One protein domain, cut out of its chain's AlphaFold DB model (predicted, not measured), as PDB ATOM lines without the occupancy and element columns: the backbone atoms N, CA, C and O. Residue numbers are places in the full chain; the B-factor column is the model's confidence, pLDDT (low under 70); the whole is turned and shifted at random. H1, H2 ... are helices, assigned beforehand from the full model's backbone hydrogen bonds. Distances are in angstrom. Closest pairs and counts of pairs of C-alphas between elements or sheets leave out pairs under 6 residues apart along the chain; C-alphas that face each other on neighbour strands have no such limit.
ATOM      1  N   ASP A 182      21.412   4.497   7.606       86.94
ATOM      2  CA  ASP A 182      22.723   4.109   8.152       86.94
ATOM      3  C   ASP A 182      22.582   3.027   9.230       86.94
ATOM      4  O   ASP A 182      23.318   2.047   9.256       86.94
ATOM      5  N   GLN A 183      21.578   3.160  10.103       82.50
ATOM      6  CA  GLN A 183      21.307   2.167  11.146       82.50
ATOM      7  C   GLN A 183      20.800   0.847  10.562       82.50
ATOM      8  O   GLN A 183      21.160  -0.229  11.035       82.50
ATOM      9  N   VAL A 184      19.955   0.918   9.535       81.38
ATOM     10  CA  VAL A 184      19.294  -0.255   8.954       81.38
ATOM     11  C   VAL A 184      20.162  -1.006   7.948       81.38
ATOM     12  O   VAL A 184      19.999  -2.215   7.804       81.38
ATOM     13  N   ILE A 185      21.093  -0.314   7.293       83.94
ATOM     14  CA  ILE A 185      22.105  -0.898   6.400       83.94
ATOM     15  C   ILE A 185      23.379  -1.279   7.180       83.94
ATOM     16  O   ILE A 185      24.310  -1.830   6.600       83.94
ATOM     17  N   SER A 186      23.416  -1.066   8.501       73.44
ATOM     18  CA  SER A 186      24.602  -1.366   9.304       73.44
ATOM     19  C   SER A 186      25.024  -2.837   9.198       73.44
ATOM     20  O   SER A 186      24.250  -3.768   9.439       73.44
ATOM     21  N   LEU A 187      26.289  -3.041   8.833       73.06
ATOM     22  CA  LEU A 187      26.910  -4.357   8.803       73.06
ATOM     23  C   LEU A 187      27.421  -4.703  10.195       73.06
ATOM     24  O   LEU A 187      28.325  -4.071  10.735       73.06
ATOM     25  N   THR A 188      26.822  -5.728  10.782       71.62
ATOM     26  CA  THR A 188      27.201  -6.248  12.097       71.62
ATOM     27  C   THR A 188      28.052  -7.507  11.948       71.62
ATOM     28  O   THR A 188      27.970  -8.206  10.939       71.62
ATOM     29  N   GLU A 189      28.819  -7.878  12.979       72.69
ATOM     30  CA  GLU A 189      29.463  -9.205  13.024       72.69
ATOM     31  C   GLU A 189      28.449 -10.347  12.830       72.69
ATOM     32  O   GLU A 189      28.776 -11.396  12.277       72.69
ATOM     33  N   GLU A 190      27.201 -10.143  13.259       74.75
ATOM     34  CA  GLU A 190      26.102 -11.086  13.047       74.75
ATOM     35  C   GLU A 190      25.773 -11.266  11.561       74.75
ATOM     36  O   GLU A 190      25.438 -12.372  11.148       74.75
ATOM     37  N   SER A 191      25.930 -10.217  10.748       75.12
ATOM     38  CA  SER A 191      25.731 -10.276   9.295       75.12
ATOM     39  C   SER A 191      26.743 -11.207   8.628       75.12
ATOM     40  O   SER A 191      26.367 -11.988   7.753       75.12
ATOM     41  N   CYS A 192      27.997 -11.205   9.095       79.62
ATOM     42  CA  CYS A 192      29.016 -12.131   8.602       79.62
ATOM     43  C   CYS A 192      28.846 -13.552   9.116       79.62
ATOM     44  O   CYS A 192      28.891 -14.478   8.313       79.62
ATOM     45  N   LYS A 193      28.549 -13.733  10.407       77.12
ATOM     46  CA  LYS A 193      28.231 -15.062  10.956       77.12
ATOM     47  C   LYS A 193      27.066 -15.705  10.197       77.12
ATOM     48  O   LYS A 193      27.133 -16.866   9.812       77.12
ATOM     49  N   ALA A 194      26.029 -14.923   9.903       74.12
ATOM     50  CA  ALA A 194      24.881 -15.371   9.132       74.12
ATOM     51  C   ALA A 194      25.226 -15.729   7.670       74.12
ATOM     52  O   ALA A 194      24.696 -16.704   7.135       74.12
ATOM     53  N   GLU A 195      26.101 -14.963   7.008       73.94
ATOM     54  CA  GLU A 195      26.573 -15.262   5.648       73.94
ATOM     55  C   GLU A 195      27.451 -16.527   5.611       73.94
ATOM     56  O   GLU A 195      27.271 -17.370   4.732       73.94
ATOM     57  N   GLU A 196      28.343 -16.715   6.584       73.50
ATOM     58  CA  GLU A 196      29.184 -17.914   6.719       73.50
ATOM     59  C   GLU A 196      28.355 -19.184   6.965       73.50
ATOM     60  O   GLU A 196      28.576 -20.224   6.329       73.50
ATOM     61  N   GLU A 197      27.363 -19.108   7.855       69.88
ATOM     62  CA  GLU A 197      26.430 -20.205   8.123       69.88
ATOM     63  C   GLU A 197      25.624 -20.571   6.874       69.88
ATOM     64  O   GLU A 197      25.494 -21.752   6.553       69.88
ATOM     65  N   PHE A 198      25.154 -19.580   6.111       68.81
ATOM     66  CA  PHE A 198      24.466 -19.818   4.842       68.81
ATOM     67  C   PHE A 198      25.356 -20.489   3.797       68.81
ATOM     68  O   PHE A 198      24.902 -21.392   3.092       68.81
ATOM     69  N   GLN A 199      26.617 -20.070   3.669       66.75
ATOM     70  CA  GLN A 199      27.566 -20.698   2.744       66.75
ATOM     71  C   GLN A 199      27.846 -22.149   3.146       66.75
ATOM     72  O   GLN A 199      27.906 -23.036   2.291       66.75
ATOM     73  N   THR A 200      27.945 -22.407   4.450       61.28
ATOM     74  CA  THR A 200      28.119 -23.750   5.008       61.28
ATOM     75  C   THR A 200      26.884 -24.620   4.772       61.28
ATOM     76  O   THR A 200      27.016 -25.755   4.315       61.28
ATOM     77  N   GLU A 201      25.680 -24.096   5.010       59.91
ATOM     78  CA  GLU A 201      24.421 -24.805   4.766       59.91
ATOM     79  C   GLU A 201      24.183 -25.048   3.271       59.91
ATOM     80  O   GLU A 201      23.762 -26.139   2.898       59.91
ATOM     81  N   SER A 202      24.528 -24.094   2.403       58.47
ATOM     82  CA  SER A 202      24.457 -24.248   0.942       58.47
ATOM     83  C   SER A 202      25.378 -25.369   0.453       58.47
ATOM     84  O   SER A 202      24.921 -26.271  -0.248       58.47
ATOM     85  N   ARG A 203      26.637 -25.396   0.915       60.53
ATOM     86  CA  ARG A 203      27.570 -26.512   0.671       60.53
ATOM     87  C   ARG A 203      27.024 -27.845   1.186       60.53
ATOM     88  O   ARG A 203      27.113 -28.865   0.509       60.53
ATOM     89  N   ASN A 204      26.449 -27.851   2.387       56.19
ATOM     90  CA  ASN A 204      25.886 -29.060   2.986       56.19
ATOM     91  C   ASN A 204      24.622 -29.535   2.247       56.19
ATOM     92  O   ASN A 204      24.398 -30.739   2.163       56.19
ATOM     93  N   LYS A 205      23.817 -28.627   1.679       57.44
ATOM     94  CA  LYS A 205      22.648 -28.933   0.835       57.44
ATOM     95  C   LYS A 205      23.056 -29.540  -0.506       57.44
ATOM     96  O   LYS A 205      22.446 -30.528  -0.906       57.44
ATOM     97  N   GLU A 206      24.106 -29.029  -1.153       56.53
ATOM     98  CA  GLU A 206      24.696 -29.655  -2.351       56.53
ATOM     99  C   GLU A 206      25.159 -31.092  -2.058       56.53
ATOM    100  O   GLU A 206      24.901 -32.013  -2.833       56.53
ATOM    101  N   MET A 207      25.753 -31.310  -0.882       50.03
ATOM    102  CA  MET A 207      26.166 -32.633  -0.407       50.03
ATOM    103  C   MET A 207      24.974 -33.531  -0.006       50.03
ATOM    104  O   MET A 207      25.016 -34.744  -0.196       50.03
ATOM    105  N   SER A 208      23.893 -32.947   0.523       48.91
ATOM    106  CA  SER A 208      22.668 -33.638   0.953       48.91
ATOM    107  C   SER A 208      21.783 -34.068  -0.221       48.91
ATOM    108  O   SER A 208      21.152 -35.117  -0.148       48.91
ATOM    109  N   PHE A 209      21.785 -33.346  -1.348       51.25
ATOM    110  CA  PHE A 209      21.089 -33.763  -2.578       51.25
ATOM    111  C   PHE A 209      21.577 -35.128  -3.096       51.25
ATOM    112  O   PHE A 209      20.775 -35.947  -3.557       51.25
ATOM    113  N   LEU A 210      22.876 -35.412  -2.948       49.81
ATOM    114  CA  LEU A 210      23.469 -36.720  -3.247       49.81
ATOM    115  C   LEU A 210      22.950 -37.830  -2.313       49.81
ATOM    116  O   LEU A 210      22.746 -38.953  -2.761       49.81
ATOM    117  N   VAL A 211      22.681 -37.517  -1.041       50.75
ATOM    118  CA  VAL A 211      22.185 -38.475  -0.031       50.75
ATOM    119  C   VAL A 211      20.660 -38.655  -0.109       50.75
ATOM    120  O   VAL A 211      20.155 -39.771   0.002       50.75
ATOM    121  N   ALA A 212      19.905 -37.584  -0.357       49.50
ATOM    122  CA  ALA A 212      18.446 -37.599  -0.479       49.50
ATOM    123  C   ALA A 212      17.968 -38.381  -1.714       49.50
ATOM    124  O   ALA A 212      16.938 -39.054  -1.648       49.50
ATOM    125  N   SER A 213      18.763 -38.377  -2.792       49.56
ATOM    126  CA  SER A 213      18.553 -39.225  -3.978       49.56
ATOM    127  C   SER A 213      18.621 -40.729  -3.664       49.56
ATOM    128  O   SER A 213      18.161 -41.539  -4.464       49.56
ATOM    129  N   ILE A 214      19.169 -41.109  -2.502       54.00
ATOM    130  CA  ILE A 214      19.306 -42.500  -2.054       54.00
ATOM    131  C   ILE A 214      18.213 -42.886  -1.032       54.00
ATOM    132  O   ILE A 214      17.863 -44.061  -0.953       54.00
ATOM    133  N   ILE A 215      17.651 -41.941  -0.255       48.91
ATOM    134  CA  ILE A 215      16.822 -42.264   0.934       48.91
ATOM    135  C   ILE A 215      15.366 -41.734   0.881       48.91
ATOM    136  O   ILE A 215      14.549 -42.152   1.694       48.91
ATOM    137  N   HIS A 216      14.962 -40.876  -0.067       46.59
ATOM    138  CA  HIS A 216      13.580 -40.336  -0.145       46.59
ATOM    139  C   HIS A 216      13.036 -39.704   1.165       46.59
ATOM    140  O   HIS A 216      11.826 -39.552   1.325       46.59
ATOM    141  N   LEU A 217      13.892 -39.281   2.102       43.03
ATOM    142  CA  LEU A 217      13.477 -38.472   3.251       43.03
ATOM    143  C   LEU A 217      13.882 -37.017   3.027       43.03
ATOM    144  O   LEU A 217      15.058 -36.669   3.114       43.03
ATOM    145  N   PHE A 218      12.896 -36.157   2.786       43.69
ATOM    146  CA  PHE A 218      13.069 -34.712   2.900       43.69
ATOM    147  C   PHE A 218      12.677 -34.305   4.325       43.69
ATOM    148  O   PHE A 218      11.498 -34.322   4.672       43.69
ATOM    149  N   ILE A 219      13.659 -33.979   5.170       40.78
ATOM    150  CA  ILE A 219      13.411 -33.387   6.491       40.78
ATOM    151  C   ILE A 219      13.425 -31.862   6.304       40.78
ATOM    152  O   ILE A 219      14.478 -31.315   5.970       40.78
ATOM    153  N   PRO A 220      12.299 -31.148   6.485       42.12
ATOM    154  CA  PRO A 220      12.295 -29.693   6.403       42.12
ATOM    155  C   PRO A 220      13.110 -29.105   7.563       42.12
ATOM    156  O   PRO A 220      12.879 -29.454   8.720       42.12
ATOM    157  N   SER A 221      14.047 -28.196   7.266       39.88
ATOM    158  CA  SER A 221      14.827 -27.492   8.294       39.88
ATOM    159  C   SER A 221      13.901 -26.613   9.157       39.88
ATOM    160  O   SER A 221      13.213 -25.730   8.625       39.88
ATOM    161  N   PRO A 222      13.828 -26.827  10.485       41.09
ATOM    162  CA  PRO A 222      12.815 -26.184  11.315       41.09
ATOM    163  C   PRO A 222      13.148 -24.726  11.670       41.09
ATOM    164  O   PRO A 222      12.248 -23.974  12.045       41.09
ATOM    165  N   ASN A 223      14.382 -24.251  11.476       39.69
ATOM    166  CA  ASN A 223      14.784 -22.893  11.864       39.69
ATOM    167  C   ASN A 223      14.971 -21.985  10.636       39.69
ATOM    168  O   ASN A 223      15.482 -22.450   9.624       39.69
ATOM    169  N   PRO A 224      14.524 -20.713  10.650       50.06
ATOM    170  CA  PRO A 224      14.941 -19.768   9.618       50.06
ATOM    171  C   PRO A 224      16.464 -19.622   9.698       50.06
ATOM    172  O   PRO A 224      16.972 -19.316  10.782       50.06
ATOM    173  N   GLU A 225      17.159 -19.842   8.579       59.03
ATOM    174  CA  GLU A 225      18.588 -19.542   8.434       59.03
ATOM    175  C   GLU A 225      18.871 -18.136   9.002       59.03
ATOM    176  O   GLU A 225      18.114 -17.203   8.704       59.03
ATOM    177  N   PRO A 226      19.914 -17.934   9.826       60.66
ATOM    178  CA  PRO A 226      20.208 -16.627  10.429       60.66
ATOM    179  C   PRO A 226      20.355 -15.505   9.399       60.66
ATOM    180  O   PRO A 226      19.896 -14.385   9.623       60.66
ATOM    181  N   ARG A 227      20.829 -15.853   8.201       62.00
ATOM    182  CA  ARG A 227      20.843 -14.990   7.021       62.00
ATOM    183  C   ARG A 227      19.459 -14.483   6.625       62.00
ATOM    184  O   ARG A 227      19.257 -13.282   6.460       62.00
ATOM    185  N   ALA A 228      18.481 -15.382   6.537       64.69
ATOM    186  CA  ALA A 228      17.110 -15.034   6.183       64.69
ATOM    187  C   ALA A 228      16.486 -14.064   7.199       64.69
ATOM    188  O   ALA A 228      15.684 -13.218   6.808       64.69
ATOM    189  N   LYS A 229      16.874 -14.129   8.483       68.69
ATOM    190  CA  LYS A 229      16.374 -13.208   9.520       68.69
ATOM    191  C   LYS A 229      16.856 -11.772   9.310       68.69
ATOM    192  O   LYS A 229      16.034 -10.864   9.397       68.69
ATOM    193  N   ILE A 230      18.139 -11.567   9.003       76.06
ATOM    194  CA  ILE A 230      18.719 -10.228   8.800       76.06
ATOM    195  C   ILE A 230      18.096  -9.557   7.572       76.06
ATOM    196  O   ILE A 230      17.594  -8.434   7.658       76.06
ATOM    197  N   PHE A 231      18.028 -10.274   6.447       78.88
ATOM    198  CA  PHE A 231      17.429  -9.742   5.220       78.88
ATOM    199  C   PHE A 231      15.929  -9.492   5.360       78.88
ATOM    200  O   PHE A 231      15.434  -8.450   4.932       78.88
ATOM    201  N   SER A 232      15.207 -10.393   6.031       79.00
ATOM    202  CA  SER A 232      13.785 -10.187   6.304       79.00
ATOM    203  C   SER A 232      13.533  -8.998   7.233       79.00
ATOM    204  O   SER A 232      12.565  -8.262   7.046       79.00
ATOM    205  N   TYR A 233      14.401  -8.776   8.225       83.31
ATOM    206  CA  TYR A 233      14.312  -7.622   9.116       83.31
ATOM    207  C   TYR A 233      14.467  -6.313   8.335       83.31
ATOM    208  O   TYR A 233      13.567  -5.470   8.390       83.31
ATOM    209  N   LEU A 234      15.539  -6.189   7.543       87.56
ATOM    210  CA  LEU A 234      15.767  -5.057   6.639       87.56
ATOM    211  C   LEU A 234      14.546  -4.818   5.741       87.56
ATOM    212  O   LEU A 234      13.991  -3.720   5.716       87.56
ATOM    213  N   LEU A 235      14.085  -5.867   5.056       89.06
ATOM    214  CA  LEU A 235      12.964  -5.789   4.128       89.06
ATOM    215  C   LEU A 235      11.680  -5.317   4.813       89.06
ATOM    216  O   LEU A 235      11.031  -4.389   4.335       89.06
ATOM    217  N   SER A 236      11.335  -5.906   5.959       89.19
ATOM    218  CA  SER A 236      10.134  -5.526   6.706       89.19
ATOM    219  C   SER A 236      10.172  -4.062   7.157       89.19
ATOM    220  O   SER A 236       9.168  -3.363   7.040       89.19
ATOM    221  N   ASN A 237      11.329  -3.553   7.598       89.50
ATOM    222  CA  ASN A 237      11.471  -2.157   8.009       89.50
ATOM    223  C   ASN A 237      11.366  -1.189   6.829       89.50
ATOM    224  O   ASN A 237      10.688  -0.170   6.946       89.50
ATOM    225  N   LEU A 238      11.963  -1.517   5.679       91.50
ATOM    226  CA  LEU A 238      11.819  -0.711   4.463       91.50
ATOM    227  C   LEU A 238      10.359  -0.661   3.996       91.50
ATOM    228  O   LEU A 238       9.848   0.413   3.672       91.50
ATOM    229  N   VAL A 239       9.663  -1.803   3.998       92.62
ATOM    230  CA  VAL A 239       8.246  -1.874   3.607       92.62
ATOM    231  C   VAL A 239       7.377  -1.056   4.551       92.62
ATOM    232  O   VAL A 239       6.500  -0.338   4.084       92.62
ATOM    233  N   LYS A 240       7.653  -1.090   5.858       92.12
ATOM    234  CA  LYS A 240       6.967  -0.239   6.835       92.12
ATOM    235  C   LYS A 240       7.165   1.247   6.549       92.12
ATOM    236  O   LYS A 240       6.201   1.995   6.606       92.12
ATOM    237  N   GLN A 241       8.367   1.697   6.186       91.56
ATOM    238  CA  GLN A 241       8.566   3.113   5.838       91.56
ATOM    239  C   GLN A 241       7.805   3.541   4.580       91.56
ATOM    240  O   GLN A 241       7.358   4.683   4.474       91.56
ATOM    241  N   LYS A 242       7.690   2.645   3.593       91.25
ATOM    242  CA  LYS A 242       7.070   2.939   2.294       91.25
ATOM    243  C   LYS A 242       6.132   1.819   1.843       91.25
ATOM    244  O   LYS A 242       6.397   1.180   0.826       91.25
ATOM    245  N   PRO A 243       4.977   1.619   2.497       91.25
ATOM    246  CA  PRO A 243       4.096   0.485   2.197       91.25
ATOM    247  C   PRO A 243       3.519   0.525   0.770       91.25
ATOM    248  O   PRO A 243       3.135  -0.502   0.213       91.25
ATOM    249  N   TYR A 244       3.527   1.694   0.127       90.19
ATOM    250  CA  TYR A 244       3.076   1.883  -1.254       90.19
ATOM    251  C   TYR A 244       4.180   1.734  -2.310       90.19
ATOM    252  O   TYR A 244       3.873   1.745  -3.500       90.19
ATOM    253  N   ALA A 245       5.448   1.573  -1.918       90.75
ATOM    254  CA  ALA A 245       6.522   1.345  -2.880       90.75
ATOM    255  C   ALA A 245       6.379  -0.016  -3.579       90.75
ATOM    256  O   ALA A 245       5.763  -0.966  -3.073       90.75
ATOM    257  N   THR A 246       6.939  -0.101  -4.782       87.75
ATOM    258  CA  THR A 246       6.889  -1.312  -5.600       87.75
ATOM    259  C   THR A 246       7.816  -2.384  -5.042       87.75
ATOM    260  O   THR A 246       8.868  -2.109  -4.470       87.75
ATOM    261  N   GLU A 247       7.443  -3.638  -5.254       82.38
ATOM    262  CA  GLU A 247       8.241  -4.794  -4.850       82.38
ATOM    263  C   GLU A 247       9.646  -4.785  -5.474       82.38
ATOM    264  O   GLU A 247      10.628  -5.125  -4.818       82.38
ATOM    265  N   VAL A 248       9.752  -4.308  -6.718       83.75
ATOM    266  CA  VAL A 248      11.017  -4.182  -7.456       83.75
ATOM    267  C   VAL A 248      11.983  -3.222  -6.760       83.75
ATOM    268  O   VAL A 248      13.179  -3.503  -6.701       83.75
ATOM    269  N   GLN A 249      11.485  -2.119  -6.188       88.44
ATOM    270  CA  GLN A 249      12.327  -1.171  -5.450       88.44
ATOM    271  C   GLN A 249      12.956  -1.824  -4.215       88.44
ATOM    272  O   GLN A 249      14.160  -1.684  -3.998       88.44
ATOM    273  N   PHE A 250      12.175  -2.594  -3.451       89.12
ATOM    274  CA  PHE A 250      12.690  -3.316  -2.286       89.12
ATOM    275  C   PHE A 250      13.695  -4.399  -2.673       89.12
ATOM    276  O   PHE A 250      14.786  -4.448  -2.113       89.12
ATOM    277  N   GLN A 251      13.368  -5.222  -3.673       83.38
ATOM    278  CA  GLN A 251      14.257  -6.280  -4.166       83.38
ATOM    279  C   GLN A 251      15.601  -5.720  -4.643       83.38
ATOM    280  O   GLN A 251      16.643  -6.333  -4.430       83.38
ATOM    281  N   SER A 252      15.592  -4.529  -5.249       88.12
ATOM    282  CA  SER A 252      16.810  -3.856  -5.692       88.12
ATOM    283  C   SER A 252      17.728  -3.464  -4.525       88.12
ATOM    284  O   SER A 252      18.932  -3.661  -4.625       88.12
ATOM    285  N   ILE A 253      17.180  -2.956  -3.414       89.94
ATOM    286  CA  ILE A 253      17.961  -2.625  -2.206       89.94
ATOM    287  C   ILE A 253      18.458  -3.893  -1.508       89.94
ATOM    288  O   ILE A 253      19.622  -3.960  -1.126       89.94
ATOM    289  N   ILE A 254      17.610  -4.919  -1.381       86.69
ATOM    290  CA  ILE A 254      18.000  -6.198  -0.768       86.69
ATOM    291  C   ILE A 254      19.144  -6.854  -1.545       86.69
ATOM    292  O   ILE A 254      20.098  -7.330  -0.937       86.69
ATOM    293  N   LYS A 255      19.096  -6.839  -2.883       85.62
ATOM    294  CA  LYS A 255      20.164  -7.392  -3.725       85.62
ATOM    295  C   LYS A 255      21.504  -6.686  -3.500       85.62
ATOM    296  O   LYS A 255      22.522  -7.363  -3.364       85.62
ATOM    297  N   ASP A 256      21.497  -5.357  -3.442       89.25
ATOM    298  CA  ASP A 256      22.709  -4.564  -3.214       89.25
ATOM    299  C   ASP A 256      23.238  -4.755  -1.786       89.25
ATOM    300  O   ASP A 256      24.443  -4.891  -1.590       89.25
ATOM    301  N   PHE A 257      22.348  -4.878  -0.795       88.31
ATOM    302  CA  PHE A 257      22.733  -5.195   0.581       88.31
ATOM    303  C   PHE A 257      23.358  -6.591   0.702       88.31
ATOM    304  O   PHE A 257      24.406  -6.739   1.323       88.31
ATOM    305  N   ILE A 258      22.786  -7.614   0.052       83.94
ATOM    306  CA  ILE A 258      23.383  -8.961  -0.014       83.94
ATOM    307  C   ILE A 258      24.794  -8.897  -0.611       83.94
ATOM    308  O   ILE A 258      25.704  -9.574  -0.133       83.94
ATOM    309  N   HIS A 259      24.977  -8.111  -1.672       85.88
ATOM    310  CA  HIS A 259      26.280  -7.935  -2.306       85.88
ATOM    311  C   HIS A 259      27.284  -7.250  -1.368       85.88
ATOM    312  O   HIS A 259      28.416  -7.721  -1.246       85.88
ATOM    313  N   LEU A 260      26.855  -6.204  -0.656       86.94
ATOM    314  CA  LEU A 260      27.671  -5.500   0.330       86.94
ATOM    315  C   LEU A 260      28.112  -6.425   1.477       86.94
ATOM    316  O   LEU A 260      29.300  -6.473   1.789       86.94
ATOM    317  N   VAL A 261      27.187  -7.214   2.045       84.44
ATOM    318  CA  VAL A 261      27.487  -8.214   3.090       84.44
ATOM    319  C   VAL A 261      28.546  -9.202   2.599       84.44
ATOM    320  O   VAL A 261      29.539  -9.429   3.283       84.44
ATOM    321  N   LYS A 262      28.383  -9.764   1.394       82.50
ATOM    322  CA  LYS A 262      29.358 -10.713   0.832       82.50
ATOM    323  C   LYS A 262      30.744 -10.099   0.690       82.50
ATOM    324  O   LYS A 262      31.715 -10.689   1.150       82.50
ATOM    325  N   MET A 263      30.822  -8.910   0.093       81.19
ATOM    326  CA  MET A 263      32.087  -8.198  -0.074       81.19
ATOM    327  C   MET A 263      32.780  -7.938   1.265       81.19
ATOM    328  O   MET A 263      33.987  -8.150   1.376       81.19
ATOM    329  N   TYR A 264      32.016  -7.497   2.266       81.69
ATOM    330  CA  TYR A 264      32.527  -7.199   3.598       81.69
ATOM    331  C   TYR A 264      33.055  -8.458   4.300       81.69
ATOM    332  O   TYR A 264      34.183  -8.473   4.786       81.69
ATOM    333  N   CYS A 265      32.284  -9.546   4.293       82.19
ATOM    334  CA  CYS A 265      32.613 -10.755   5.049       82.19
ATOM    335  C   CYS A 265      33.668 -11.644   4.379       82.19
ATOM    336  O   CYS A 265      34.341 -12.413   5.057       82.19
ATOM    337  N   GLN A 266      33.845 -11.544   3.058       76.69
ATOM    338  CA  GLN A 266      34.864 -12.307   2.325       76.69
ATOM    339  C   GLN A 266      36.209 -11.568   2.217       76.69
ATOM    340  O   GLN A 266      37.155 -12.115   1.658       76.69
ATOM    341  N   ALA A 267      36.311 -10.343   2.758       67.31
ATOM    342  CA  ALA A 267      37.509  -9.495   2.725       67.31
ATOM    343  C   ALA A 267      38.147  -9.363   1.321       67.31
ATOM    344  O   ALA A 267      39.355  -9.169   1.186       67.31
ATOM    345  N   GLU A 268      37.341  -9.465   0.258       58.91
ATOM    346  CA  GLU A 268      37.825  -9.515  -1.129       58.91
ATOM    347  C   GLU A 268      38.277  -8.141  -1.668       58.91
ATOM    348  O   GLU A 268      38.874  -8.077  -2.744       58.91
ATOM    349  N   LYS A 269      38.019  -7.025  -0.957       56.50
ATOM    350  CA  LYS A 269      38.368  -5.657  -1.401       56.50
ATOM    351  C   LYS A 269      38.838  -4.736  -0.266       56.50
ATOM    352  O   LYS A 269      38.573  -4.982   0.904       56.50
ATOM    353  N   SER A 270      39.540  -3.656  -0.637       59.75
ATOM    354  CA  SER A 270      40.041  -2.628   0.288       59.75
ATOM    355  C   SER A 270      38.913  -1.832   0.960       59.75
ATOM    356  O   SER A 270      37.861  -1.599   0.366       59.75
ATOM    357  N   GLU A 271      39.177  -1.342   2.174       64.44
ATOM    358  CA  GLU A 271      38.259  -0.552   3.018       64.44
ATOM    359  C   GLU A 271      37.643   0.666   2.293       64.44
ATOM    360  O   GLU A 271      36.487   1.011   2.511       64.44
ATOM    361  N   ILE A 272      38.375   1.264   1.344       61.09
ATOM    362  CA  ILE A 272      37.913   2.403   0.531       61.09
ATOM    363  C   ILE A 272      36.771   2.001  -0.420       61.09
ATOM    364  O   ILE A 272      35.783   2.719  -0.535       61.09
ATOM    365  N   CYS A 273      36.880   0.847  -1.088       69.00
ATOM    366  CA  CYS A 273      35.839   0.359  -2.003       69.00
ATOM    367  C   CYS A 273      34.574  -0.058  -1.240       69.00
ATOM    368  O   CYS A 273      33.469   0.052  -1.763       69.00
ATOM    369  N   PHE A 274      34.741  -0.522  -0.004       77.19
ATOM    370  CA  PHE A 274      33.638  -0.869   0.880       77.19
ATOM    371  C   PHE A 274      32.798   0.360   1.269       77.19
ATOM    372  O   PHE A 274      31.589   0.363   1.045       77.19
ATOM    373  N   GLN A 275      33.446   1.419   1.767       81.19
ATOM    374  CA  GLN A 275      32.779   2.667   2.167       81.19
ATOM    375  C   GLN A 275      32.016   3.325   1.005       81.19
ATOM    376  O   GLN A 275      30.944   3.900   1.196       81.19
ATOM    377  N   GLU A 276      32.546   3.213  -0.215       84.56
ATOM    378  CA  GLU A 276      31.885   3.713  -1.421       84.56
ATOM    379  C   GLU A 276      30.582   2.949  -1.728       84.56
ATOM    380  O   GLU A 276      29.552   3.566  -2.003       84.56
ATOM    381  N   GLU A 277      30.599   1.615  -1.661       86.62
ATOM    382  CA  GLU A 277      29.415   0.783  -1.922       86.62
ATOM    383  C   GLU A 277      28.357   0.908  -0.813       86.62
ATOM    384  O   GLU A 277      27.161   0.969  -1.108       86.62
ATOM    385  N   GLU A 278      28.781   1.014   0.449       87.62
ATOM    386  CA  GLU A 278      27.895   1.295   1.583       87.62
ATOM    387  C   GLU A 278      27.183   2.645   1.404       87.62
ATOM    388  O   GLU A 278      25.955   2.719   1.488       87.62
ATOM    389  N   SER A 279      27.932   3.694   1.045       90.12
ATOM    390  CA  SER A 279      27.382   5.032   0.795       90.12
ATOM    391  C   SER A 279      26.351   5.031  -0.338       90.12
ATOM    392  O   SER A 279      25.258   5.575  -0.178       90.12
ATOM    393  N   LYS A 280      26.638   4.352  -1.461       91.25
ATOM    394  CA  LYS A 280      25.684   4.204  -2.581       91.25
ATOM    395  C   LYS A 280      24.387   3.521  -2.145       91.25
ATOM    396  O   LYS A 280      23.299   3.909  -2.577       91.25
ATOM    397  N   LEU A 281      24.486   2.495  -1.301       91.69
ATOM    398  CA  LEU A 281      23.318   1.778  -0.798       91.69
ATOM    399  C   LEU A 281      22.489   2.639   0.165       91.69
ATOM    400  O   LEU A 281      21.256   2.630   0.088       91.69
ATOM    401  N   ILE A 282      23.150   3.414   1.024       91.56
ATOM    402  CA  ILE A 282      22.506   4.379   1.921       91.56
ATOM    403  C   ILE A 282      21.753   5.437   1.111       91.56
ATOM    404  O   ILE A 282      20.564   5.648   1.359       91.56
ATOM    405  N   GLU A 283      22.378   6.039   0.096       92.06
ATOM    406  CA  GLU A 283      21.728   7.017  -0.791       92.06
ATOM    407  C   GLU A 283      20.506   6.419  -1.499       92.06
ATOM    408  O   GLU A 283      19.439   7.036  -1.569       92.06
ATOM    409  N   LYS A 284      20.618   5.175  -1.977       92.94
ATOM    410  CA  LYS A 284      19.504   4.457  -2.607       92.94
ATOM    411  C   LYS A 284      18.353   4.206  -1.632       92.94
ATOM    412  O   LYS A 284      17.188   4.370  -2.001       92.94
ATOM    413  N   CYS A 285      18.661   3.839  -0.389       92.38
ATOM    414  CA  CYS A 285      17.670   3.722   0.676       92.38
ATOM    415  C   CYS A 285      17.002   5.071   0.957       92.38
ATOM    416  O   CYS A 285      15.776   5.154   0.937       92.38
ATOM    417  N   GLN A 286      17.772   6.145   1.123       91.88
ATOM    418  CA  GLN A 286      17.244   7.490   1.370       91.88
ATOM    419  C   GLN A 286      16.344   7.966   0.221       91.88
ATOM    420  O   GLN A 286      15.274   8.525   0.464       91.88
ATOM    421  N   SER A 287      16.723   7.675  -1.027       91.38
ATOM    422  CA  SER A 287      15.912   7.952  -2.214       91.38
ATOM    423  C   SER A 287      14.568   7.218  -2.174       91.38
ATOM    424  O   SER A 287      13.526   7.831  -2.414       91.38
ATOM    425  N   LEU A 288      14.558   5.932  -1.793       90.12
ATOM    426  CA  LEU A 288      13.316   5.178  -1.600       90.12
ATOM    427  C   LEU A 288      12.459   5.777  -0.480       90.12
ATOM    428  O   LEU A 288      11.245   5.927  -0.639       90.12
ATOM    429  N   LEU A 289      13.078   6.114   0.654       88.12
ATOM    430  CA  LEU A 289      12.374   6.658   1.813       88.12
ATOM    431  C   LEU A 289      11.877   8.092   1.587       88.12
ATOM    432  O   LEU A 289      11.002   8.547   2.326       88.12
ATOM    433  N   GLY A 290      12.319   8.757   0.518       75.56
ATOM    434  CA  GLY A 290      12.037  10.159   0.257       75.56
ATOM    435  C   GLY A 290      12.669  10.995   1.361       75.56
ATOM    436  O   GLY A 290      12.107  11.102   2.449       75.56
TER     437      GLY A 290
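AT A GLANCE: This is residues 182 to 290 of the 292 residues of an uncharacterized protein of Rousettus aegyptiacus (UniProt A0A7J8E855). Three helices make a small body, in which H3 and H4 lie side by side as a hairpin and H2 crosses H3 at a steep tilt. The long helix H1 starts at this body and reaches away from it as an arm, of which residues 202 to 207 and 210 to 215 stick out free, and the link from H1 folds back to H2, with residues 219 to 224 free as well. The printed part has 109 residues with four named helices, in the order H1, H2, H3, H4, and no named strand; the class is all helix. The whole is loose, with a radius of gyration of the C-alphas of 16.6 A, and flat, spanning 53 by 37 by 20 A.

IN THESE COORDINATES: The printed part begins at Asp 182. H1, residues 189 to 215, begins with C-alpha 189 at (29.463, -9.205, 13.024), is 37.4 A long from first to last C-alpha, and has a kink of 39 degrees near residue 209. H2, residues 226 to 241, is 23.4 A long. H3, residues 247 to 265, is 27.0 A long and begins with C-alpha 247 at (8.241, -4.794, -4.850). H4, residues 271 to 289, is 26.9 A long and ends with C-alpha 289 at (12.374, 6.658, 1.813).

HOW THE PARTS SIT: H3 is the hub and touches the three other helices. H3 and H4 form a helical hairpin at a shallow tilt of 18 degrees, opposite ways; their closest C-alphas are those of Asp 256 and Leu 281, 6.8 A apart. H2 and H3 form a second helical hairpin, at a steep tilt of 41 degrees, opposite ways; H3 touches H2 with residues 250 to 258 alone, and the closest C-alphas are those of Leu 235 and Phe 250, 6.9 A apart. H1 touches H3 with residues 191 to 195 alone, about perpendicular at 81 degrees; the closest C-alphas are those of Cys 192 and Cys 265, 5.2 A apart. H1 touches H2 with residues 191 to 198 alone, and H2 touches H1 with residues 226 to 230 alone; the C-alphas of Ala 194 and Arg 227, the closest, are 4.6 A apart. Their lines stand at a steep tilt of 59 degrees, opposite ways. H2 and H4 are close but not clearly touching, with the C-alphas of Gln 241 and Leu 289, the closest, 6.6 A apart. H1 and H4 are apart. In H2, H3 and H4 every O i to N i+4 pair is within hydrogen-bond range; in H1 20 of 23 are.

THE WHOLE: The C-alphas of Ile 214 and Gly 290, the two farthest apart, are 53.2 A from each other. The printed part has no cut. The links from H2 to H3 and from H3 to H4 are tight, and the link from H1 to H2, 10 residues, is short. Residues 267 to 272, of which 271 and 272 belong to H4, stand free. The mean pLDDT of the printed part is 73.8; residues 197 to 229 and 267 to 273 are under 70.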